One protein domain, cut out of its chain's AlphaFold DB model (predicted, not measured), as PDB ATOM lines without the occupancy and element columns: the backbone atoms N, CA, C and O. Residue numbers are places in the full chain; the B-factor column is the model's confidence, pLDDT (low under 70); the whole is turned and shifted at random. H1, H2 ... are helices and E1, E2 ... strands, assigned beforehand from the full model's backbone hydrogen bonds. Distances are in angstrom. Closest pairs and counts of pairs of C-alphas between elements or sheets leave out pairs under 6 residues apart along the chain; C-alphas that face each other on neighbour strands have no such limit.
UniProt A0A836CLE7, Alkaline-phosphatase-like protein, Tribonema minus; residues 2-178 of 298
ATOM      1  N   THR A   2      19.783  -7.785   3.076       94.25
ATOM      2  CA  THR A   2      19.322  -7.033   1.887       94.25
ATOM      3  C   THR A   2      17.886  -7.378   1.488       94.25
ATOM      4  O   THR A   2      17.072  -6.483   1.303       94.25
ATOM      5  N   ALA A   3      17.540  -8.672   1.475       93.94
ATOM      6  CA  ALA A   3      16.173  -9.146   1.223       93.94
ATOM      7  C   ALA A   3      15.132  -8.624   2.238       93.94
ATOM      8  O   ALA A   3      13.968  -8.459   1.896       93.94
ATOM      9  N   ALA A   4      15.557  -8.288   3.461       96.06
ATOM     10  CA  ALA A   4      14.717  -7.693   4.501       96.06
ATOM     11  C   ALA A   4      14.674  -6.149   4.442       96.06
ATOM     12  O   ALA A   4      14.228  -5.503   5.393       96.06
ATOM     13  N   GLY A   5      15.196  -5.542   3.368       95.75
ATOM     14  CA  GLY A   5      15.188  -4.094   3.151       95.75
ATOM     15  C   GLY A   5      16.238  -3.308   3.946       95.75
ATOM     16  O   GLY A   5      16.095  -2.095   4.101       95.75
ATOM     17  N   TYR A   6      17.276  -3.969   4.467       97.25
ATOM     18  CA  TYR A   6      18.384  -3.295   5.149       97.25
ATOM     19  C   TYR A   6      19.350  -2.670   4.138       97.25
ATOM     20  O   TYR A   6      19.715  -3.310   3.154       97.25
ATOM     21  N   MET A   7      19.836  -1.463   4.434       96.50
ATOM     22  CA  MET A   7      21.061  -0.945   3.822       96.50
ATOM     23  C   MET A   7      22.269  -1.634   4.458       96.50
ATOM     24  O   MET A   7      22.433  -1.606   5.678       96.50
ATOM     25  N   THR A   8      23.078  -2.309   3.650       98.00
ATOM     26  CA  THR A   8      24.145  -3.196   4.122       98.00
ATOM     27  C   THR A   8      25.520  -2.610   3.834       98.00
ATOM     28  O   THR A   8      25.823  -2.180   2.719       98.00
ATOM     29  N   HIS A   9      26.378  -2.623   4.848       98.44
ATOM     30  CA  HIS A   9      27.694  -2.006   4.816       98.44
ATOM     31  C   HIS A   9      28.755  -2.976   5.349       98.44
ATOM     32  O   HIS A   9      28.504  -3.707   6.307       98.44
ATOM     33  N   PHE A  10      29.938  -2.970   4.740       98.62
ATOM     34  CA  PHE A  10      31.089  -3.753   5.194       98.62
ATOM     35  C   PHE A  10      32.327  -2.870   5.312       98.62
ATOM     36  O   PHE A  10      32.627  -2.101   4.397       98.62
ATOM     37  N   VAL A  11      33.064  -2.969   6.412       98.56
ATOM     38  CA  VAL A  11      34.269  -2.168   6.625       98.56
ATOM     39  C   VAL A  11      35.375  -3.022   7.235       98.56
ATOM     40  O   VAL A  11      35.196  -3.532   8.335       98.56
ATOM     41  N   GLY A  12      36.513  -3.126   6.545       97.56
ATOM     42  CA  GLY A  12      37.738  -3.773   7.017       97.56
ATOM     43  C   GLY A  12      38.046  -5.124   6.352       97.56
ATOM     44  O   GLY A  12      37.912  -5.267   5.137       97.56
ATOM     45  N   LYS A  13      38.514  -6.105   7.122       97.38
ATOM     46  CA  LYS A  13      39.002  -7.407   6.653       97.38
ATOM     47  C   LYS A  13      37.902  -8.241   6.015       97.38
ATOM     48  O   LYS A  13      36.941  -8.581   6.693       97.38
ATOM     49  N   TRP A  14      38.073  -8.646   4.760       96.81
ATOM     50  CA  TRP A  14      37.142  -9.552   4.085       96.81
ATOM     51  C   TRP A  14      37.495 -11.026   4.304       96.81
ATOM     52  O   TRP A  14      36.721 -11.754   4.910       96.81
ATOM     53  N   HIS A  15      38.658 -11.462   3.813       94.62
ATOM     54  CA  HIS A  15      39.248 -12.789   4.040       94.62
ATOM     55  C   HIS A  15      38.329 -14.018   3.821       94.62
ATOM     56  O   HIS A  15      38.552 -15.079   4.393       94.62
ATOM     57  N   VAL A  16      37.319 -13.911   2.949       94.75
ATOM     58  CA  VAL A  16      36.424 -15.029   2.564       94.75
ATOM     59  C   VAL A  16      36.345 -15.213   1.040       94.75
ATOM     60  O   VAL A  16      35.333 -15.630   0.474       94.75
ATOM     61  N   GLY A  17      37.454 -14.897   0.365       92.44
ATOM     62  CA  GLY A  17      37.657 -15.093  -1.070       92.44
ATOM     63  C   GLY A  17      37.561 -13.812  -1.898       92.44
ATOM     64  O   GLY A  17      36.718 -12.949  -1.668       92.44
ATOM     65  N   HIS A  18      38.441 -13.703  -2.889       91.88
ATOM     66  CA  HIS A  18      38.531 -12.558  -3.801       91.88
ATOM     67  C   HIS A  18      39.051 -12.955  -5.198       91.88
ATOM     68  O   HIS A  18      39.420 -12.101  -5.997       91.88
ATOM     69  N   ALA A  19      39.047 -14.252  -5.525       91.31
ATOM     70  CA  ALA A  19      39.489 -14.787  -6.814       91.31
ATOM     71  C   ALA A  19      38.516 -14.468  -7.965       91.31
ATOM     72  O   ALA A  19      38.871 -14.558  -9.136       91.31
ATOM     73  N   SER A  20      37.268 -14.101  -7.656       94.69
ATOM     74  CA  SER A  20      36.302 -13.634  -8.652       94.69
ATOM     75  C   SER A  20      35.387 -12.557  -8.084       94.69
ATOM     76  O   SER A  20      35.138 -12.511  -6.878       94.69
ATOM     77  N   ARG A  21      34.777 -11.754  -8.967       92.44
ATOM     78  CA  ARG A  21      33.777 -10.743  -8.577       92.44
ATOM     79  C   ARG A  21      32.638 -11.312  -7.734       92.44
ATOM     80  O   ARG A  21      32.112 -10.618  -6.877       92.44
ATOM     81  N   ARG A  22      32.284 -12.589  -7.933       95.38
ATOM     82  CA  ARG A  22      31.229 -13.266  -7.165       95.38
ATOM     83  C   ARG A  22      31.561 -13.388  -5.681       95.38
ATOM     84  O   ARG A  22      30.642 -13.557  -4.895       95.38
ATOM     85  N   GLN A  23      32.835 -13.341  -5.307       96.06
ATOM     86  CA  GLN A  23      33.284 -13.477  -3.923       96.06
ATOM     87  C   GLN A  23      33.439 -12.128  -3.212       96.06
ATOM     88  O   GLN A  23      33.606 -12.122  -2.001       96.06
ATOM     89  N   LEU A  24      33.358 -11.004  -3.929       96.44
ATOM     90  CA  LEU A  24      33.534  -9.672  -3.350       96.44
ATOM     91  C   LEU A  24      32.312  -9.245  -2.517       96.44
ATOM     92  O   LEU A  24      31.202  -9.721  -2.781       96.44
ATOM     93  N   PRO A  25      32.466  -8.293  -1.574       97.19
ATOM     94  CA  PRO A  25      31.353  -7.783  -0.772       97.19
ATOM     95  C   PRO A  25      30.130  -7.344  -1.598       97.19
ATOM     96  O   PRO A  25      28.997  -7.637  -1.208       97.19
ATOM     97  N   SER A  26      30.346  -6.723  -2.765       95.31
ATOM     98  CA  SER A  26      29.279  -6.281  -3.679       95.31
ATOM     99  C   SER A  26      28.395  -7.439  -4.162       95.31
ATOM    100  O   SER A  26      27.170  -7.329  -4.189       95.31
ATOM    101  N   ALA A  27      28.988  -8.602  -4.440       95.56
ATOM    102  CA  ALA A  27      28.275  -9.822  -4.824       95.56
ATOM    103  C   ALA A  27      27.794 -10.667  -3.628       95.56
ATOM    104  O   ALA A  27      27.082 -11.658  -3.813       95.56
ATOM    105  N   ARG A  28      28.165 -10.286  -2.399       95.81
ATOM    106  CA  ARG A  28      27.718 -10.906  -1.139       95.81
ATOM    107  C   ARG A  28      26.687 -10.068  -0.386       95.81
ATOM    108  O   ARG A  28      26.408 -10.322   0.781       95.81
ATOM    109  N   GLY A  29      26.063  -9.120  -1.084       95.50
ATOM    110  CA  GLY A  29      24.889  -8.404  -0.602       95.50
ATOM    111  C   GLY A  29      25.190  -7.122   0.165       95.50
ATOM    112  O   GLY A  29      24.261  -6.586   0.763       95.50
ATOM    113  N   TYR A  30      26.424  -6.610   0.145       97.62
ATOM    114  CA  TYR A  30      26.769  -5.314   0.738       97.62
ATOM    115  C   TYR A  30      26.615  -4.181  -0.282       97.62
ATOM    116  O   TYR A  30      27.288  -4.181  -1.304       97.62
ATOM    117  N   SER A  31      25.757  -3.197   0.008       96.19
ATOM    118  CA  SER A  31      25.552  -2.010  -0.842       96.19
ATOM    119  C   SER A  31      26.747  -1.055  -0.837       96.19
ATOM    120  O   SER A  31      26.977  -0.311  -1.787       96.19
ATOM    121  N   THR A  32      27.522  -1.044   0.245       97.75
ATOM    122  CA  THR A  32      28.795  -0.323   0.273       97.75
ATOM    123  C   THR A  32      29.841  -1.137   1.007       97.75
ATOM    124  O   THR A  32      29.528  -1.757   2.027       97.75
ATOM    125  N   SER A  33      31.094  -1.033   0.586       97.94
ATOM    126  CA  SER A  33      32.213  -1.522   1.374       97.94
ATOM    127  C   SER A  33      33.449  -0.636   1.276       97.94
ATOM    128  O   SER A  33      33.659   0.085   0.298       97.94
ATOM    129  N   LEU A  34      34.275  -0.700   2.315       97.75
ATOM    130  CA  LEU A  34      35.703  -0.412   2.247       97.75
ATOM    131  C   LEU A  34      36.394  -1.637   2.831       97.75
ATOM    132  O   LEU A  34      36.250  -1.885   4.022       97.75
ATOM    133  N   ALA A  35      37.050  -2.436   2.002       96.50
ATOM    134  CA  ALA A  35      37.568  -3.727   2.420       96.50
ATOM    135  C   ALA A  35      38.990  -3.960   1.933       96.50
ATOM    136  O   ALA A  35      39.385  -3.434   0.896       96.50
ATOM    137  N   TYR A  36      39.721  -4.790   2.662       94.38
ATOM    138  CA  TYR A  36      40.924  -5.443   2.167       94.38
ATOM    139  C   TYR A  36      40.704  -6.955   2.160       94.38
ATOM    140  O   TYR A  36      39.893  -7.476   2.936       94.38
ATOM    141  N   PHE A  37      41.353  -7.662   1.245       92.94
ATOM    142  CA  PHE A  37      41.020  -9.046   0.938       92.94
ATOM    143  C   PHE A  37      41.938 -10.086   1.582       92.94
ATOM    144  O   PHE A  37      41.468 -11.202   1.832       92.94
ATOM    145  N   ASN A  38      43.197  -9.742   1.850       87.94
ATOM    146  CA  ASN A  38      44.176 -10.642   2.458       87.94
ATOM    147  C   ASN A  38      43.934 -10.853   3.961       87.94
ATOM    148  O   ASN A  38      43.067 -10.232   4.585       87.94
ATOM    149  N   ALA A  39      44.705 -11.771   4.544       85.00
ATOM    150  CA  ALA A  39      44.624 -12.087   5.965       85.00
ATOM    151  C   ALA A  39      45.160 -10.951   6.852       85.00
ATOM    152  O   ALA A  39      44.681 -10.790   7.981       85.00
ATOM    153  N   GLN A  40      46.140 -10.200   6.340       86.00
ATOM    154  CA  GLN A  40      46.848  -9.128   7.033       86.00
ATOM    155  C   GLN A  40      47.433  -8.108   6.051       86.00
ATOM    156  O   GLN A  40      47.974  -8.478   5.006       86.00
ATOM    157  N   ASN A  41      47.384  -6.833   6.439       88.75
ATOM    158  CA  ASN A  41      47.936  -5.717   5.676       88.75
ATOM    159  C   ASN A  41      48.777  -4.822   6.584       88.75
ATOM    160  O   ASN A  41      48.529  -4.711   7.781       88.75
ATOM    161  N   ASP A  42      49.733  -4.117   5.991       90.81
ATOM    162  CA  ASP A  42      50.426  -3.028   6.657       90.81
ATOM    163  C   ASP A  42      49.436  -1.873   6.863       90.81
ATOM    164  O   ASP A  42      48.772  -1.420   5.928       90.81
ATOM    165  N   LEU A  43      49.311  -1.398   8.097       91.69
ATOM    166  CA  LEU A  43      48.310  -0.408   8.485       91.69
ATOM    167  C   LEU A  43      48.609   1.001   7.958       91.69
ATOM    168  O   LEU A  43      47.721   1.851   7.991       91.69
ATOM    169  N   TRP A  44      49.823   1.275   7.481       92.31
ATOM    170  CA  TRP A  44      50.229   2.603   7.012       92.31
ATOM    171  C   TRP A  44      50.268   2.703   5.490       92.31
ATOM    172  O   TRP A  44      50.044   3.779   4.946       92.31
ATOM    173  N   THR A  45      50.526   1.595   4.798       89.69
ATOM    174  CA  THR A  45      50.665   1.515   3.333       89.69
ATOM    175  C   THR A  45      49.562   0.689   2.661       89.69
ATOM    176  O   THR A  45      49.413   0.747   1.437       89.69
ATOM    177  N   TYR A  46      48.795  -0.077   3.447       90.69
ATOM    178  CA  TYR A  46      47.735  -1.011   3.025       90.69
ATOM    179  C   TYR A  46      48.216  -2.123   2.104       90.69
ATOM    180  O   TYR A  46      47.430  -2.735   1.383       90.69
ATOM    181  N   ARG A  47      49.524  -2.363   2.081       87.62
ATOM    182  CA  ARG A  47      50.102  -3.443   1.298       87.62
ATOM    183  C   ARG A  47      49.832  -4.761   1.994       87.62
ATOM    184  O   ARG A  47      49.930  -4.835   3.218       87.62
ATOM    185  N   ALA A  48      49.497  -5.779   1.212       81.12
ATOM    186  CA  ALA A  48      49.386  -7.132   1.730       81.12
ATOM    187  C   ALA A  48      50.728  -7.551   2.341       81.12
ATOM    188  O   ALA A  48      51.778  -7.363   1.725       81.12
ATOM    189  N   VAL A  49      50.689  -8.117   3.545       75.44
ATOM    190  CA  VAL A  49      51.885  -8.595   4.255       75.44
ATOM    191  C   VAL A  49      51.861 -10.118   4.254       75.44
ATOM    192  O   VAL A  49      52.028 -10.740   5.288       75.44
ATOM    193  N   ASP A  50      51.596 -10.768   3.121       62.84
ATOM    194  CA  ASP A  50      51.604 -12.233   3.069       62.84
ATOM    195  C   ASP A  50      52.907 -12.753   2.462       62.84
ATOM    196  O   ASP A  50      53.139 -12.684   1.254       62.84
ATOM    197  N   GLY A  51      53.745 -13.323   3.336       52.25
ATOM    198  CA  GLY A  51      54.841 -14.223   2.968       52.25
ATOM    199  C   GLY A  51      54.401 -15.687   2.818       52.25
ATOM    200  O   GLY A  51      55.218 -16.534   2.477       52.25
ATOM    201  N   ILE A  52      53.122 -16.003   3.079       48.34
ATOM    202  CA  ILE A  52      52.615 -17.386   3.144       48.34
ATOM    203  C   ILE A  52      52.340 -17.960   1.748       48.34
ATOM    204  O   ILE A  52      52.653 -19.118   1.490       48.34
ATOM    205  N   CYS A  53      51.791 -17.164   0.826       44.59
ATOM    206  CA  CYS A  53      51.421 -17.667  -0.501       44.59
ATOM    207  C   CYS A  53      52.596 -17.714  -1.488       44.59
ATOM    208  O   CYS A  53      52.511 -18.427  -2.486       44.59
ATOM    209  N   SER A  54      53.683 -16.970  -1.242       47.91
ATOM    210  CA  SER A  54      54.899 -17.079  -2.048       47.91
ATOM    211  C   SER A  54      56.072 -16.303  -1.424       47.91
ATOM    212  O   SER A  54      56.086 -15.076  -1.500       47.91
ATOM    213  N   PRO A  55      57.090 -16.973  -0.856       49.66
ATOM    214  CA  PRO A  55      58.273 -16.294  -0.315       49.66
ATOM    215  C   PRO A  55      59.101 -15.549  -1.381       49.66
ATOM    216  O   PRO A  55      59.918 -14.703  -1.032       49.66
ATOM    217  N   ASN A  56      58.868 -15.830  -2.671       49.78
ATOM    218  CA  ASN A  56      59.603 -15.259  -3.807       49.78
ATOM    219  C   ASN A  56      58.777 -14.291  -4.669       49.78
ATOM    220  O   ASN A  56      59.298 -13.739  -5.639       49.78
ATOM    221  N   LEU A  57      57.494 -14.087  -4.365       49.25
ATOM    222  CA  LEU A  57      56.697 -13.081  -5.058       49.25
ATOM    223  C   LEU A  57      56.842 -11.780  -4.268       49.25
ATOM    224  O   LEU A  57      56.615 -11.761  -3.063       49.25
ATOM    225  N   HIS A  58      57.223 -10.689  -4.931       49.56
ATOM    226  CA  HIS A  58      57.268  -9.348  -4.345       49.56
ATOM    227  C   HIS A  58      55.840  -8.836  -4.019       49.56
ATOM    228  O   HIS A  58      55.390  -7.825  -4.557       49.56
ATOM    229  N   THR A  59      55.098  -9.541  -3.154       50.00
ATOM    230  CA  THR A  59      53.733  -9.224  -2.688       50.00
ATOM    231  C   THR A  59      53.670  -7.900  -1.930       50.00
ATOM    232  O   THR A  59      52.626  -7.255  -1.916       50.00
ATOM    233  N   ASN A  60      54.816  -7.407  -1.447       53.06
ATOM    234  CA  ASN A  60      54.996  -6.097  -0.812       53.06
ATOM    235  C   ASN A  60      54.772  -4.878  -1.744       53.06
ATOM    236  O   ASN A  60      55.132  -3.759  -1.373       53.06
ATOM    237  N   LEU A  61      54.224  -5.050  -2.952       61.25
ATOM    238  CA  LEU A  61      53.979  -3.957  -3.906       61.25
ATOM    239  C   LEU A  61      52.498  -3.624  -4.119       61.25
ATOM    240  O   LEU A  61      52.203  -2.530  -4.600       61.25
ATOM    241  N   LEU A  62      51.569  -4.517  -3.766       77.69
ATOM    242  CA  LEU A  62      50.150  -4.331  -4.075       77.69
ATOM    243  C   LEU A  62      49.396  -3.743  -2.883       77.69
ATOM    244  O   LEU A  62      49.311  -4.357  -1.822       77.69
ATOM    245  N   THR A  63      48.834  -2.551  -3.075       86.69
ATOM    246  CA  THR A  63      47.866  -1.950  -2.154       86.69
ATOM    247  C   THR A  63      46.568  -2.751  -2.214       86.69
ATOM    248  O   THR A  63      45.855  -2.720  -3.216       86.69
ATOM    249  N   ASP A  64      46.259  -3.450  -1.129       90.69
ATOM    250  CA  ASP A  64      45.029  -4.211  -0.959       90.69
ATOM    251  C   ASP A  64      44.013  -3.352  -0.203       90.69
ATOM    252  O   ASP A  64      43.853  -3.434   1.013       90.69
ATOM    253  N   LEU A  65      43.363  -2.455  -0.944       93.50
ATOM    254  CA  LEU A  65      42.253  -1.658  -0.441       93.50
ATOM    255  C   LEU A  65      41.233  -1.437  -1.556       93.50
ATOM    256  O   LEU A  65      41.532  -0.861  -2.605       93.50
ATOM    257  N   TRP A  66      40.008  -1.880  -1.315       95.06
ATOM    258  CA  TRP A  66      38.928  -1.921  -2.287       95.06
ATOM    259  C   TRP A  66      37.698  -1.192  -1.766       95.06
ATOM    260  O   TRP A  66      37.282  -1.359  -0.617       95.06
ATOM    261  N   GLN A  67      37.076  -0.396  -2.626       96.06
ATOM    262  CA  GLN A  67      35.872   0.347  -2.308       96.06
ATOM    263  C   GLN A  67      34.728  -0.061  -3.228       96.06
ATOM    264  O   GLN A  67      34.828   0.011  -4.452       96.06
ATOM    265  N   HIS A  68      33.593  -0.369  -2.604       95.44
ATOM    266  CA  HIS A  68      32.313  -0.491  -3.277       95.44
ATOM    267  C   HIS A  68      31.329   0.561  -2.755       95.44
ATOM    268  O   HIS A  68      31.236   0.801  -1.548       95.44
ATOM    269  N   ASN A  69      30.581   1.197  -3.651       91.56
ATOM    270  CA  ASN A  69      29.489   2.096  -3.304       91.56
ATOM    271  C   ASN A  69      28.458   2.127  -4.441       91.56
ATOM    272  O   ASN A  69      28.749   2.622  -5.531       91.56
ATOM    273  N   THR A  70      27.242   1.648  -4.171       84.19
ATOM    274  CA  THR A  70      26.140   1.647  -5.147       84.19
ATOM    275  C   THR A  70      25.679   3.044  -5.559       84.19
ATOM    276  O   THR A  70      25.157   3.198  -6.655       84.19
ATOM    277  N   ILE A  71      25.860   4.070  -4.717       80.06
ATOM    278  CA  ILE A  71      25.440   5.449  -5.024       80.06
ATOM    279  C   ILE A  71      26.338   6.048  -6.106       80.06
ATOM    280  O   ILE A  71      25.855   6.660  -7.051       80.06
ATOM    281  N   THR A  72      27.649   5.843  -5.987       84.88
ATOM    282  CA  THR A  72      28.639   6.350  -6.949       84.88
ATOM    283  C   THR A  72      28.964   5.335  -8.046       84.88
ATOM    284  O   THR A  72      29.874   5.569  -8.835       84.88
ATOM    285  N   SER A  73      28.260   4.194  -8.077       86.31
ATOM    286  CA  SER A  73      28.536   3.050  -8.962       86.31
ATOM    287  C   SER A  73      30.012   2.633  -8.970       86.31
ATOM    288  O   SER A  73      30.569   2.238  -9.991       86.31
ATOM    289  N   THR A  74      30.668   2.747  -7.815       90.25
ATOM    290  CA  THR A  74      32.081   2.398  -7.648       90.25
ATOM    291  C   THR A  74      32.190   0.952  -7.188       90.25
ATOM    292  O   THR A  74      31.517   0.557  -6.240       90.25
ATOM    293  N   ASP A  75      33.040   0.165  -7.838       93.56
ATOM    294  CA  ASP A  75      33.459  -1.164  -7.381       93.56
ATOM    295  C   ASP A  75      34.882  -1.414  -7.899       93.56
ATOM    296  O   ASP A  75      35.076  -1.856  -9.033       93.56
ATOM    297  N   GLY A  76      35.879  -0.991  -7.120       94.12
ATOM    298  CA  GLY A  76      37.265  -0.916  -7.583       94.12
ATOM    299  C   GLY A  76      38.279  -0.615  -6.478       94.12
ATOM    300  O   GLY A  76      37.892  -0.376  -5.330       94.12
ATOM    301  N   PRO A  77      39.582  -0.571  -6.814       92.88
ATOM    302  CA  PRO A  77      40.621  -0.139  -5.887       92.88
ATOM    303  C   PRO A  77      40.317   1.252  -5.318       92.88
ATOM    304  O   PRO A  77      39.884   2.154  -6.042       92.88
ATOM    305  N   ALA A  78      40.565   1.451  -4.025       92.50
ATOM    306  CA  ALA A  78      40.305   2.710  -3.328       92.50
ATOM    307  C   ALA A  78      41.390   3.767  -3.627       92.50
ATOM    308  O   ALA A  78      42.071   4.255  -2.730       92.50
ATOM    309  N   VAL A  79      41.553   4.140  -4.900       86.69
ATOM    310  CA  VAL A  79      42.656   4.990  -5.399       86.69
ATOM    311  C   VAL A  79      42.745   6.377  -4.749       86.69
ATOM    312  O   VAL A  79      43.820   6.974  -4.722       86.69
ATOM    313  N   ALA A  80      41.630   6.885  -4.218       86.56
ATOM    314  CA  ALA A  80      41.568   8.157  -3.501       86.56
ATOM    315  C   ALA A  80      42.058   8.062  -2.042       86.56
ATOM    316  O   ALA A  80      42.343   9.085  -1.431       86.56
ATOM    317  N   LEU A  81      42.163   6.851  -1.487       85.94
ATOM    318  CA  LEU A  81      42.551   6.570  -0.101       85.94
ATOM    319  C   LEU A  81      43.946   5.934  -0.052       85.94
ATOM    320  O   LEU A  81      44.145   4.892   0.563       85.94
ATOM    321  N   LYS A  82      44.909   6.526  -0.764       76.56
ATOM    322  CA  LYS A  82      46.277   6.003  -0.849       76.56
ATOM    323  C   LYS A  82      47.200   6.671   0.165       76.56
ATOM    324  O   LYS A  82      47.192   7.891   0.309       76.56
ATOM    325  N   SER A  83      48.053   5.863   0.776       81.25
ATOM    326  CA  SER A  83      49.232   6.318   1.510       81.25
ATOM    327  C   SER A  83      50.488   6.124   0.660       81.25
ATOM    328  O   SER A  83      50.524   5.269  -0.228       81.25
ATOM    329  N   SER A  84      51.526   6.925   0.918       82.69
ATOM    330  CA  SER A  84      52.844   6.711   0.307       82.69
ATOM    331  C   SER A  84      53.385   5.333   0.688       82.69
ATOM    332  O   SER A  84      53.181   4.867   1.804       82.69
ATOM    333  N   SER A  85      54.163   4.707  -0.194       80.06
ATOM    334  CA  SER A  85      54.898   3.471   0.108       80.06
ATOM    335  C   SER A  85      55.920   3.608   1.239       80.06
ATOM    336  O   SER A  85      56.426   2.607   1.726       80.06
ATOM    337  N   THR A  86      56.253   4.840   1.624       83.12
ATOM    338  CA  THR A  86      57.160   5.160   2.734       83.12
ATOM    339  C   THR A  86      56.419   5.459   4.037       83.12
ATOM    340  O   THR A  86      57.061   5.912   4.985       83.12
ATOM    341  N   CYS A  87      55.089   5.301   4.062       86.31
ATOM    342  CA  CYS A  87      54.276   5.672   5.210       86.31
ATOM    343  C   CYS A  87      54.556   4.810   6.435       86.31
ATOM    344  O   CYS A  87      54.617   3.588   6.352       86.31
ATOM    345  N   ALA A  88      54.695   5.480   7.577       85.38
ATOM    346  CA  ALA A  88      54.933   4.877   8.880       85.38
ATOM    347  C   ALA A  88      54.371   5.775   9.993       85.38
ATOM    348  O   ALA A  88      54.070   6.952   9.773       85.38
ATOM    349  N   SER A  89      54.301   5.241  11.212       83.06
ATOM    350  CA  SER A  89      53.711   5.896  12.389       83.06
ATOM    351  C   SER A  89      54.364   7.217  12.822       83.06
ATOM    352  O   SER A  89      53.791   7.946  13.634       83.06
ATOM    353  N   SER A  90      55.558   7.540  12.320       76.44
ATOM    354  CA  SER A  90      56.291   8.775  12.619       76.44
ATOM    355  C   SER A  90      55.955   9.942  11.679       76.44
ATOM    356  O   SER A  90      56.359  11.078  11.939       76.44
ATOM    357  N   GLN A  91      55.221   9.699  10.588       81.56
ATOM    358  CA  GLN A  91      54.962  10.689   9.541       81.56
ATOM    359  C   GLN A  91      53.564  11.314   9.669       81.56
ATOM    360  O   GLN A  91      52.559  10.617   9.759       81.56
ATOM    361  N   LYS A  92      53.484  12.652   9.614       74.12
ATOM    362  CA  LYS A  92      52.238  13.416   9.847       74.12
ATOM    363  C   LYS A  92      51.178  13.294   8.742       74.12
ATOM    364  O   LYS A  92      50.006  13.498   9.023       74.12
ATOM    365  N   ASN A  93      51.576  12.976   7.509       82.31
ATOM    366  CA  ASN A  93      50.678  12.942   6.342       82.31
ATOM    367  C   ASN A  93      50.278  11.516   5.930       82.31
ATOM    368  O   ASN A  93      49.815  11.304   4.810       82.31
ATOM    369  N   CYS A  94      50.497  10.536   6.805       88.19
ATOM    370  CA  CYS A  94      50.155   9.148   6.540       88.19
ATOM    371  C   CYS A  94      48.799   8.802   7.132       88.19
ATOM    372  O   CYS A  94      48.513   9.094   8.291       88.19
ATOM    373  N   LEU A  95      47.968   8.164   6.314       90.31
ATOM    374  CA  LEU A  95      46.655   7.701   6.722       90.31
ATOM    375  C   LEU A  95      46.802   6.315   7.359       90.31
ATOM    376  O   LEU A  95      47.456   5.430   6.806       90.31
ATOM    377  N   TYR A  96      46.174   6.116   8.512       93.31
ATOM    378  CA  TYR A  96      46.200   4.846   9.235       93.31
ATOM    379  C   TYR A  96      44.992   3.977   8.852       93.31
ATOM    380  O   TYR A  96      43.872   4.472   8.751       93.31
ATOM    381  N   GLY A  97      45.186   2.677   8.629       94.19
ATOM    382  CA  GLY A  97      44.173   1.788   8.046       94.19
ATOM    383  C   GLY A  97      42.915   1.649   8.903       94.19
ATOM    384  O   GLY A  97      41.797   1.749   8.392       94.19
ATOM    385  N   ASP A  98      43.077   1.517  10.220       95.44
ATOM    386  CA  ASP A  98      41.930   1.485  11.135       95.44
ATOM    387  C   ASP A  98      41.275   2.867  11.302       95.44
ATOM    388  O   ASP A  98      40.105   2.959  11.683       95.44
ATOM    389  N   ASP A  99      41.977   3.945  10.943       95.06
ATOM    390  CA  ASP A  99      41.380   5.274  10.816       95.06
ATOM    391  C   ASP A  99      40.465   5.366   9.603       95.06
ATOM    392  O   ASP A  99      39.312   5.770   9.744       95.06
ATOM    393  N   LEU A 100      40.897   4.856   8.449       96.00
ATOM    394  CA  LEU A 100      40.027   4.738   7.277       96.00
ATOM    395  C   LEU A 100      38.783   3.887   7.572       96.00
ATOM    396  O   LEU A 100      37.672   4.250   7.169       96.00
ATOM    397  N   CYS A 101      38.948   2.784   8.308       97.44
ATOM    398  CA  CYS A 101      37.831   1.942   8.728       97.44
ATOM    399  C   CYS A 101      36.857   2.722   9.624       97.44
ATOM    400  O   CYS A 101      35.659   2.794   9.329       97.44
ATOM    401  N   GLN A 102      37.351   3.359  10.691       98.19
ATOM    402  CA  GLN A 102      36.502   4.151  11.579       98.19
ATOM    403  C   GLN A 102      35.803   5.279  10.814       98.19
ATOM    404  O   GLN A 102      34.598   5.480  10.988       98.19
ATOM    405  N   GLN A 103      36.522   6.025   9.973       97.50
ATOM    406  CA  GLN A 103      35.964   7.128   9.189       97.50
ATOM    407  C   GLN A 103      34.853   6.641   8.257       97.50
ATOM    408  O   GLN A 103      33.787   7.258   8.205       97.50
ATOM    409  N   ARG A 104      35.042   5.497   7.583       97.38
ATOM    410  CA  ARG A 104      34.002   4.904   6.734       97.38
ATOM    411  C   ARG A 104      32.767   4.499   7.536       97.38
ATOM    412  O   ARG A 104      31.654   4.800   7.106       97.38
ATOM    413  N   ALA A 105      32.935   3.849   8.687       98.19
ATOM    414  CA  ALA A 105      31.811   3.487   9.553       98.19
ATOM    415  C   ALA A 105      31.038   4.735  10.022       98.19
ATOM    416  O   ALA A 105      29.807   4.778   9.960       98.19
ATOM    417  N   SER A 106      31.759   5.789  10.409       98.56
ATOM    418  CA  SER A 106      31.178   7.079  10.786       98.56
ATOM    419  C   SER A 106      30.439   7.747   9.630       98.56
ATOM    420  O   SER A 106      29.323   8.218   9.824       98.56
ATOM    421  N   GLN A 107      30.999   7.733   8.417       96.69
ATOM    422  CA  GLN A 107      30.336   8.256   7.223       96.69
ATOM    423  C   GLN A 107      29.011   7.533   6.961       96.69
ATOM    424  O   GLN A 107      27.993   8.191   6.739       96.69
ATOM    425  N   VAL A 108      29.006   6.197   7.028       96.12
ATOM    426  CA  VAL A 108      27.788   5.381   6.895       96.12
ATOM    427  C   VAL A 108      26.743   5.827   7.916       96.12
ATOM    428  O   VAL A 108      25.634   6.183   7.536       96.12
ATOM    429  N   ILE A 109      27.103   5.896   9.198       97.69
ATOM    430  CA  ILE A 109      26.177   6.240  10.287       97.69
ATOM    431  C   ILE A 109      25.639   7.671  10.162       97.69
ATOM    432  O   ILE A 109      24.434   7.901  10.296       97.69
ATOM    433  N   LEU A 110      26.515   8.645   9.914       97.88
ATOM    434  CA  LEU A 110      26.156  10.063   9.889       97.88
ATOM    435  C   LEU A 110      25.320  10.425   8.656       97.88
ATOM    436  O   LEU A 110      24.402  11.242   8.767       97.88
ATOM    437  N   SER A 111      25.568   9.780   7.512       95.38
ATOM    438  CA  SER A 111      24.772   9.962   6.289       95.38
ATOM    439  C   SER A 111      23.486   9.130   6.258       95.38
ATOM    440  O   SER A 111      22.596   9.414   5.455       95.38
ATOM    441  N   HIS A 112      23.340   8.144   7.148       95.81
ATOM    442  CA  HIS A 112      22.180   7.258   7.149       95.81
ATOM    443  C   HIS A 112      20.871   7.997   7.453       95.81
ATOM    444  O   HIS A 112      20.810   8.887   8.314       95.81
ATOM    445  N   ASN A 113      19.801   7.578   6.771       94.25
ATOM    446  CA  ASN A 113      18.430   7.974   7.082       94.25
ATOM    447  C   ASN A 113      17.908   7.099   8.237       94.25
ATOM    448  O   ASN A 113      17.637   5.919   8.002       94.25
ATOM    449  N   PRO A 114      17.667   7.649   9.445       92.94
ATOM    450  CA  PRO A 114      17.268   6.858  10.613       92.94
ATOM    451  C   PRO A 114      15.948   6.087  10.455       92.94
ATOM    452  O   PRO A 114      15.668   5.192  11.247       92.94
ATOM    453  N   LYS A 115      15.127   6.414   9.444       91.94
ATOM    454  CA  LYS A 115      13.889   5.683   9.127       91.94
ATOM    455  C   LYS A 115      14.128   4.376   8.361       91.94
ATOM    456  O   LYS A 115      13.211   3.566   8.258       91.94
ATOM    457  N   ARG A 116      15.319   4.164   7.788       93.88
ATOM    458  CA  ARG A 116      15.670   2.924   7.078       93.88
ATOM    459  C   ARG A 116      16.454   1.994   7.997       93.88
ATOM    460  O   ARG A 116      17.264   2.441   8.805       93.88
ATOM    461  N   ARG A 117      16.244   0.688   7.852       95.25
ATOM    462  CA  ARG A 117      17.043  -0.324   8.554       95.25
ATOM    463  C   ARG A 117      18.450  -0.373   7.954       95.25
ATOM    464  O   ARG A 117      18.606  -0.198   6.745       95.25
ATOM    465  N   TRP A 118      19.460  -0.612   8.782       95.69
ATOM    466  CA  TRP A 118      20.852  -0.723   8.346       95.69
ATOM    467  C   TRP A 118      21.558  -1.870   9.060       95.69
ATOM    468  O   TRP A 118      21.168  -2.266  10.159       95.69
ATOM    469  N   PHE A 119      22.561  -2.432   8.397       98.25
ATOM    470  CA  PHE A 119      23.400  -3.511   8.896       98.25
ATOM    471  C   PHE A 119      24.846  -3.203   8.517       98.25
ATOM    472  O   PHE A 119      25.132  -2.958   7.346       98.25
ATOM    473  N   LEU A 120      25.745  -3.209   9.494       98.50
ATOM    474  CA  LEU A 120      27.169  -2.968   9.295       98.50
ATOM    475  C   LEU A 120      27.961  -4.109   9.910       98.50
ATOM    476  O   LEU A 120      27.819  -4.386  11.099       98.50
ATOM    477  N   VAL A 121      28.848  -4.693   9.113       98.56
ATOM    478  CA  VAL A 121      29.967  -5.480   9.629       98.56
ATOM    479  C   VAL A 121      31.186  -4.569   9.681       98.56
ATOM    480  O   VAL A 121      31.624  -4.052   8.653       98.56
ATOM    481  N   TYR A 122      31.694  -4.347  10.890       98.50
ATOM    482  CA  TYR A 122      32.910  -3.588  11.153       98.50
ATOM    483  C   TYR A 122      33.988  -4.559  11.635       98.50
ATOM    484  O   TYR A 122      33.941  -5.022  12.771       98.50
ATOM    485  N   ALA A 123      34.915  -4.896  10.744       97.62
ATOM    486  CA  ALA A 123      35.985  -5.869  10.934       97.62
ATOM    487  C   ALA A 123      37.351  -5.185  10.724       97.62
ATOM    488  O   ALA A 123      38.015  -5.452   9.724       97.62
ATOM    489  N   PRO A 124      37.755  -4.241  11.593       95.81
ATOM    490  CA  PRO A 124      39.036  -3.530  11.477       95.81
ATOM    491  C   PRO A 124      40.224  -4.511  11.446       95.81
ATOM    492  O   PRO A 124      40.079  -5.689  11.764       95.81
ATOM    493  N   HIS A 125      41.413  -4.040  11.064       94.38
ATOM    494  CA  HIS A 125      42.617  -4.874  11.127       94.38
ATOM    495  C   HIS A 125      43.034  -5.158  12.573       94.38
ATOM    496  O   HIS A 125      43.485  -6.265  12.883       94.38
ATOM    497  N   ALA A 126      42.862  -4.175  13.462       92.25
ATOM    498  CA  ALA A 126      43.107  -4.350  14.881       92.25
ATOM    499  C   ALA A 126      42.387  -5.601  15.435       92.25
ATOM    500  O   ALA A 126      41.191  -5.784  15.223       92.25
ATOM    501  N   ILE A 127      43.050  -6.484  16.184       91.81
ATOM    502  CA  ILE A 127      44.428  -6.404  16.716       91.81
ATOM    503  C   ILE A 127      45.345  -7.487  16.133       91.81
ATOM    504  O   ILE A 127      46.161  -8.077  16.840       91.81
ATOM    505  N   HIS A 128      45.196  -7.774  14.837       92.75
ATOM    506  CA  HIS A 128      46.066  -8.708  14.125       92.75
ATOM    507  C   HIS A 128      47.468  -8.119  13.877       92.75
ATOM    508  O   HIS A 128      47.666  -6.905  13.898       92.75
ATOM    509  N   SER A 129      48.452  -8.986  13.625       88.62
ATOM    510  CA  SER A 129      49.773  -8.582  13.139       88.62
ATOM    511  C   SER A 129      49.708  -8.050  11.697       88.62
ATOM    512  O   SER A 129      48.907  -8.568  10.920       88.62
ATOM    513  N   PRO A 130      50.583  -7.113  11.292       89.88
ATOM    514  CA  PRO A 130      51.621  -6.467  12.098       89.88
ATOM    515  C   PRO A 130      51.038  -5.493  13.141       89.88
ATOM    516  O   PRO A 130      50.122  -4.727  12.857       89.88
ATOM    517  N   LEU A 131      51.579  -5.516  14.366       90.62
ATOM    518  CA  LEU A 131      51.127  -4.656  15.467       90.62
ATOM    519  C   LEU A 131      51.743  -3.256  15.326       90.62
ATOM    520  O   LEU A 131      52.858  -3.020  15.789       90.62
ATOM    521  N   GLN A 132      51.028  -2.343  14.663       92.75
ATOM    522  CA  GLN A 132      51.546  -1.025  14.263       92.75
ATOM    523  C   GLN A 132      50.733   0.150  14.841       92.75
ATOM    524  O   GLN A 132      50.280   1.001  14.072       92.75
ATOM    525  N   PRO A 133      50.538   0.243  16.170       94.06
ATOM    526  CA  PRO A 133      49.745   1.318  16.755       94.06
ATOM    527  C   PRO A 133      50.339   2.705  16.434       94.06
ATOM    528  O   PRO A 133      51.561   2.842  16.298       94.06
ATOM    529  N   PRO A 134      49.514   3.766  16.368       92.88
ATOM    530  CA  PRO A 134      50.013   5.136  16.285       92.88
ATOM    531  C   PRO A 134      50.993   5.460  17.422       92.88
ATOM    532  O   PRO A 134      50.769   5.078  18.569       92.88
ATOM    533  N   THR A 135      52.053   6.220  17.126       93.19
ATOM    534  CA  THR A 135      53.137   6.517  18.086       93.19
ATOM    535  C   THR A 135      52.630   7.132  19.391       93.19
ATOM    536  O   THR A 135      53.053   6.719  20.465       93.19
ATOM    537  N   ALA A 136      51.691   8.081  19.307       92.31
ATOM    538  CA  ALA A 136      51.097   8.707  20.488       92.31
ATOM    539  C   ALA A 136      50.408   7.672  21.390       92.31
ATOM    540  O   ALA A 136      50.619   7.668  22.598       92.31
ATOM    541  N   ARG A 137      49.668   6.731  20.789       94.56
ATOM    542  CA  ARG A 137      49.021   5.648  21.530       94.56
ATOM    543  C   ARG A 137      50.044   4.702  22.146       94.56
ATOM    544  O   ARG A 137      49.870   4.274  23.277       94.56
ATOM    545  N   LEU A 138      51.114   4.377  21.423       95.50
ATOM    546  CA  LEU A 138      52.168   3.497  21.924       95.50
ATOM    547  C   LEU A 138      52.855   4.061  23.182       95.50
ATOM    548  O   LEU A 138      53.168   3.305  24.100       95.50
ATOM    549  N   GLN A 139      53.057   5.381  23.239       95.94
ATOM    550  CA  GLN A 139      53.687   6.060  24.378       95.94
ATOM    551  C   GLN A 139      52.872   5.942  25.672       95.94
ATOM    552  O   GLN A 139      53.462   5.805  26.742       95.94
ATOM    553  N   GLU A 140      51.538   5.908  25.589       97.69
ATOM    554  CA  GLU A 140      50.659   5.691  26.753       97.69
ATOM    555  C   GLU A 140      50.931   4.344  27.448       97.69
ATOM    556  O   GLU A 140      50.708   4.206  28.648       97.69
ATOM    557  N   PHE A 141      51.464   3.363  26.711       97.62
ATOM    558  CA  PHE A 141      51.761   2.011  27.192       97.62
ATOM    559  C   PHE A 141      53.252   1.779  27.471       97.62
ATOM    560  O   PHE A 141      53.677   0.635  27.628       97.62
ATOM    561  N   ALA A 142      54.066   2.838  27.577       96.69
ATOM    562  CA  ALA A 142      55.507   2.729  27.841       96.69
ATOM    563  C   ALA A 142      55.853   1.983  29.148       96.69
ATOM    564  O   ALA A 142      56.959   1.464  29.277       96.69
ATOM    565  N   PHE A 143      54.902   1.888  30.084       97.56
ATOM    566  CA  PHE A 143      55.029   1.104  31.315       97.56
ATOM    567  C   PHE A 143      55.124  -0.417  31.076       97.56
ATOM    568  O   PHE A 143      55.613  -1.131  31.945       97.56
ATOM    569  N   ILE A 144      54.688  -0.917  29.913       97.31
ATOM    570  CA  ILE A 144      54.922  -2.300  29.476       97.31
ATOM    571  C   ILE A 144      56.290  -2.334  28.790       97.31
ATOM    572  O   ILE A 144      56.419  -2.032  27.602       97.31
ATOM    573  N   ASN A 145      57.332  -2.637  29.554       95.25
ATOM    574  CA  ASN A 145      58.724  -2.585  29.097       95.25
ATOM    575  C   ASN A 145      59.405  -3.962  29.028       95.25
ATOM    576  O   ASN A 145      60.534  -4.052  28.554       95.25
ATOM    577  N   ASP A 146      58.714  -5.020  29.448       93.25
ATOM    578  CA  ASP A 146      59.185  -6.405  29.475       93.25
ATOM    579  C   ASP A 146      58.941  -7.153  28.153       93.25
ATOM    580  O   ASP A 146      59.670  -8.087  27.820       93.25
ATOM    581  N   ASN A 147      57.937  -6.738  27.373       95.25
ATOM    582  CA  ASN A 147      57.642  -7.308  26.062       95.25
ATOM    583  C   ASN A 147      57.082  -6.253  25.089       95.25
ATOM    584  O   ASN A 147      55.980  -5.725  25.260       95.25
ATOM    585  N   GLU A 148      57.824  -5.981  24.013       95.31
ATOM    586  CA  GLU A 148      57.436  -4.999  22.994       95.31
ATOM    587  C   GLU A 148      56.149  -5.376  22.250       95.31
ATOM    588  O   GLU A 148      55.284  -4.521  22.060       95.31
ATOM    589  N   ALA A 149      55.974  -6.642  21.860       95.62
ATOM    590  CA  ALA A 149      54.754  -7.076  21.183       95.62
ATOM    591  C   ALA A 149      53.534  -6.930  22.100       95.62
ATOM    592  O   ALA A 149      52.476  -6.500  21.649       95.62
ATOM    593  N   ARG A 150      53.676  -7.214  23.400       97.19
ATOM    594  CA  ARG A 150      52.622  -6.995  24.400       97.19
ATOM    595  C   ARG A 150      52.261  -5.518  24.512       97.19
ATOM    596  O   ARG A 150      51.074  -5.191  24.541       97.19
ATOM    597  N   ARG A 151      53.262  -4.637  24.546       97.56
ATOM    598  CA  ARG A 151      53.060  -3.185  24.544       97.56
ATOM    599  C   ARG A 151      52.317  -2.732  23.284       97.56
ATOM    600  O   ARG A 151      51.307  -2.040  23.394       97.56
ATOM    601  N   ASN A 152      52.760  -3.173  22.106       96.69
ATOM    602  CA  ASN A 152      52.129  -2.821  20.832       96.69
ATOM    603  C   ASN A 152      50.696  -3.371  20.744       96.69
ATOM    604  O   ASN A 152      49.792  -2.670  20.285       96.69
ATOM    605  N   TYR A 153      50.461  -4.592  21.228       97.00
ATOM    606  CA  TYR A 153      49.139  -5.215  21.300       97.00
ATOM    607  C   TYR A 153      48.188  -4.413  22.195       97.00
ATOM    608  O   TYR A 153      47.081  -4.082  21.775       97.00
ATOM    609  N   ALA A 154      48.624  -4.054  23.408       97.44
ATOM    610  CA  ALA A 154      47.828  -3.266  24.347       97.44
ATOM    611  C   ALA A 154      47.492  -1.873  23.787       97.44
ATOM    612  O   ALA A 154      46.335  -1.455  23.838       97.44
ATOM    613  N   ALA A 155      48.472  -1.207  23.168       97.38
ATOM    614  CA  ALA A 155      48.270   0.071  22.496       97.38
ATOM    615  C   ALA A 155      47.274  -0.036  21.327       97.38
ATOM    616  O   ALA A 155      46.375   0.794  21.209       97.38
ATOM    617  N   THR A 156      47.372  -1.078  20.495       96.31
ATOM    618  CA  THR A 156      46.440  -1.296  19.370       96.31
ATOM    619  C   THR A 156      45.023  -1.603  19.869       96.31
ATOM    620  O   THR A 156      44.049  -1.095  19.316       96.31
ATOM    621  N   LEU A 157      44.892  -2.378  20.952       96.69
ATOM    622  CA  LEU A 157      43.604  -2.672  21.586       96.69
ATOM    623  C   LEU A 157      42.934  -1.404  22.144       96.69
ATOM    624  O   LEU A 157      41.739  -1.197  21.945       96.69
ATOM    625  N   ALA A 158      43.697  -0.531  22.801       97.50
ATOM    626  CA  ALA A 158      43.179   0.743  23.299       97.50
ATOM    627  C   ALA A 158      42.821   1.727  22.169       97.50
ATOM    628  O   ALA A 158      41.854   2.488  22.283       97.50
ATOM    629  N   ASP A 159      43.565   1.699  21.058       96.38
ATOM    630  CA  ASP A 159      43.229   2.474  19.862       96.38
ATOM    631  C   ASP A 159      41.870   2.050  19.292       96.38
ATOM    632  O   ASP A 159      41.001   2.897  19.062       96.38
ATOM    633  N   ILE A 160      41.642   0.740  19.118       96.38
ATOM    634  CA  ILE A 160      40.377   0.263  18.553       96.38
ATOM    635  C   ILE A 160      39.189   0.473  19.500       96.38
ATOM    636  O   ILE A 160      38.104   0.806  19.024       96.38
ATOM    637  N   ASP A 161      39.390   0.385  20.818       97.62
ATOM    638  CA  ASP A 161      38.367   0.749  21.810       97.62
ATOM    639  C   ASP A 161      37.922   2.214  21.647       97.62
ATOM    640  O   ASP A 161      36.730   2.503  21.509       97.62
ATOM    641  N   THR A 162      38.884   3.135  21.512       97.88
ATOM    642  CA  THR A 162      38.606   4.562  21.268       97.88
ATOM    643  C   THR A 162      37.801   4.765  19.977       97.88
ATOM    644  O   THR A 162      36.822   5.515  19.948       97.88
ATOM    645  N   ARG A 163      38.170   4.060  18.899       97.12
ATOM    646  CA  ARG A 163      37.481   4.131  17.597       97.12
ATOM    647  C   ARG A 163      36.055   3.592  17.659       97.12
ATOM    648  O   ARG A 163      35.149   4.202  17.087       97.12
ATOM    649  N   ILE A 164      35.838   2.484  18.368       97.69
ATOM    650  CA  ILE A 164      34.494   1.961  18.641       97.69
ATOM    651  C   ILE A 164      33.697   3.002  19.434       97.69
ATOM    652  O   ILE A 164      32.556   3.289  19.071       97.69
ATOM    653  N   GLY A 165      34.306   3.651  20.430       98.38
ATOM    654  CA  GLY A 165      33.717   4.780  21.152       98.38
ATOM    655  C   GLY A 165      33.161   5.860  20.217       98.38
ATOM    656  O   GLY A 165      31.989   6.230  20.335       98.38
ATOM    657  N   THR A 166      33.943   6.298  19.226       98.62
ATOM    658  CA  THR A 166      33.506   7.265  18.199       98.62
ATOM    659  C   THR A 166      32.292   6.776  17.404       98.62
ATOM    660  O   THR A 166      31.321   7.517  17.234       98.62
ATOM    661  N   ILE A 167      32.292   5.515  16.958       98.25
ATOM    662  CA  ILE A 167      31.160   4.903  16.236       98.25
ATOM    663  C   ILE A 167      29.888   4.937  17.100       98.25
ATOM    664  O   ILE A 167      28.813   5.324  16.630       98.25
ATOM    665  N   ILE A 168      30.008   4.596  18.385       98.38
ATOM    666  CA  ILE A 168      28.895   4.607  19.342       98.38
ATOM    667  C   ILE A 168      28.369   6.030  19.566       98.38
ATOM    668  O   ILE A 168      27.151   6.229  19.621       98.38
ATOM    669  N   GLN A 169      29.249   7.030  19.659       98.69
ATOM    670  CA  GLN A 169      28.825   8.428  19.774       98.69
ATOM    671  C   GLN A 169      28.086   8.905  18.523       98.69
ATOM    672  O   GLN A 169      27.048   9.561  18.635       98.69
ATOM    673  N   ASN A 170      28.523   8.487  17.335       98.44
ATOM    674  CA  ASN A 170      27.817   8.798  16.096       98.44
ATOM    675  C   ASN A 170      26.408   8.183  16.072       98.44
ATOM    676  O   ASN A 170      25.449   8.881  15.736       98.44
ATOM    677  N   LEU A 171      26.239   6.938  16.537       97.69
ATOM    678  CA  LEU A 171      24.910   6.327  16.696       97.69
ATOM    679  C   LEU A 171      24.012   7.110  17.661       97.69
ATOM    680  O   LEU A 171      22.818   7.281  17.392       97.69
ATOM    681  N   LYS A 172      24.564   7.588  18.782       97.88
ATOM    682  CA  LYS A 172      23.828   8.400  19.763       97.88
ATOM    683  C   LYS A 172      23.431   9.758  19.185       97.88
ATOM    684  O   LYS A 172      22.260  10.120  19.280       97.88
ATOM    685  N   SER A 173      24.351  10.459  18.521       98.00
ATOM    686  CA  SER A 173      24.090  11.769  17.901       98.00
ATOM    687  C   SER A 173      22.984  11.705  16.839       98.00
ATOM    688  O   SER A 173      22.123  12.579  16.766       98.00
ATOM    689  N   LYS A 174      22.928  10.602  16.081       97.19
ATOM    690  CA  LYS A 174      21.893  10.327  15.075       97.19
ATOM    691  C   LYS A 174      20.604   9.744  15.659       97.19
ATOM    692  O   LYS A 174      19.711   9.380  14.896       97.19
ATOM    693  N   LYS A 175      20.496   9.646  16.991       96.94
ATOM    694  CA  LYS A 175      19.355   9.063  17.717       96.94
ATOM    695  C   LYS A 175      19.039   7.616  17.303       96.94
ATOM    696  O   LYS A 175      17.907   7.166  17.442       96.94
ATOM    697  N   MET A 176      20.038   6.870  16.823       97.06
ATOM    698  CA  MET A 176      19.896   5.471  16.392       97.06
ATOM    699  C   MET A 176      20.263   4.464  17.487       97.06
ATOM    700  O   MET A 176      19.928   3.290  17.378       97.06
ATOM    701  N   TRP A 177      20.914   4.907  18.569       96.88
ATOM    702  CA  TRP A 177      21.305   4.033  19.683       96.88
ATOM    703  C   TRP A 177      20.137   3.219  20.259       96.88
ATOM    704  O   TRP A 177      20.305   2.039  20.554       96.88
ATOM    705  N   GLY A 178      18.955   3.832  20.401       96.75
ATOM    706  CA  GLY A 178      17.785   3.214  21.035       96.75
ATOM    707  C   GLY A 178      17.294   1.939  20.346       96.75
ATOM    708  O   GLY A 178      16.784   1.051  21.018       96.75
TER     709      GLY A 178
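AT A GLANCE: This is residues 2 to 178 of the 298 residues of the protein "Alkaline-phosphatase-like protein" of Tribonema minus (UniProt A0A836CLE7). What is the main picture? A nearly flat sheet of five strands has H2 over one face; the long H4 packs side by side with H2, and short H3 crosses H4. What are the parts? The printed part has 177 residues, under half in named elements, in the order E1 H1 E2 E3 E4 H2 E5 H3 H4; the sheet, E4 E3 E2 E1 E5, is mixed, as is the class, helices and strands. It is compact, radius of gyration of the C-alphas 17.1 A, spans 50 by 41 by 26 A.

IN THESE COORDINATES: Where are the strands? E1 is residues 7 to 13, 19.3 A, from C-alpha 7 at (21.061, -0.945, 3.822); E2 is 32 to 36, E3 66 to 69, E4 74 to 77, E5 118 to 123. And the helices? H1 is 25 to 28, H2 97 to 111, 21.1 A, H3 135 to 140, and H4 148 to 173, 37.7 A, ending at C-alpha 173 (24.090, 11.769, 17.901).

HOW THE PARTS SIT: How do strands pair? E1 is parallel to E5 (N 9 to O 119, 2.8 A) and E2 (N 12 to O 34, 2.8 A); H1 between E1 and E2 completes a strand-helix-strand unit, its crossover right-handed. E2 E3 E4 are a meander, successive antiparallel neighbours in two hairpins (N 33 to O 68 and N 67 to O 76, each 2.8 A). Where are the helices? H2, on one face in two layers, sheet and helix, is over E1 at height 9.5 A, closest C-alphas Val 11 and Cys 101, 5.8 A, while H1 only grazes the sheet. H4 touches H2 with residues 160 to 171 alone, a shallow tilt of 8 degrees, the same way, closest C-alphas Ser 106 and Ile 167, 5.9 A; H3 touches H4, about perpendicular at 81 degrees, closest C-alphas Leu 138 and Ala 155, 5.2 A. Are helix backbones complete? Every O i to N i+4 pair is within hydrogen-bond range in H2 and H4, 1 of 2 in H3, and H1 is too short for one.

THE WHOLE: How large is it, and is it cut? The C-alphas of Asn 56 and Gly 178, the two farthest apart, are 52.0 A apart; the printed part has no cut. Which links are long, and where is confidence low? E1 to H1, E2 to E3, E4 to H2 and E5 to H3 are long; residues 50 to 61 have pLDDT under 70.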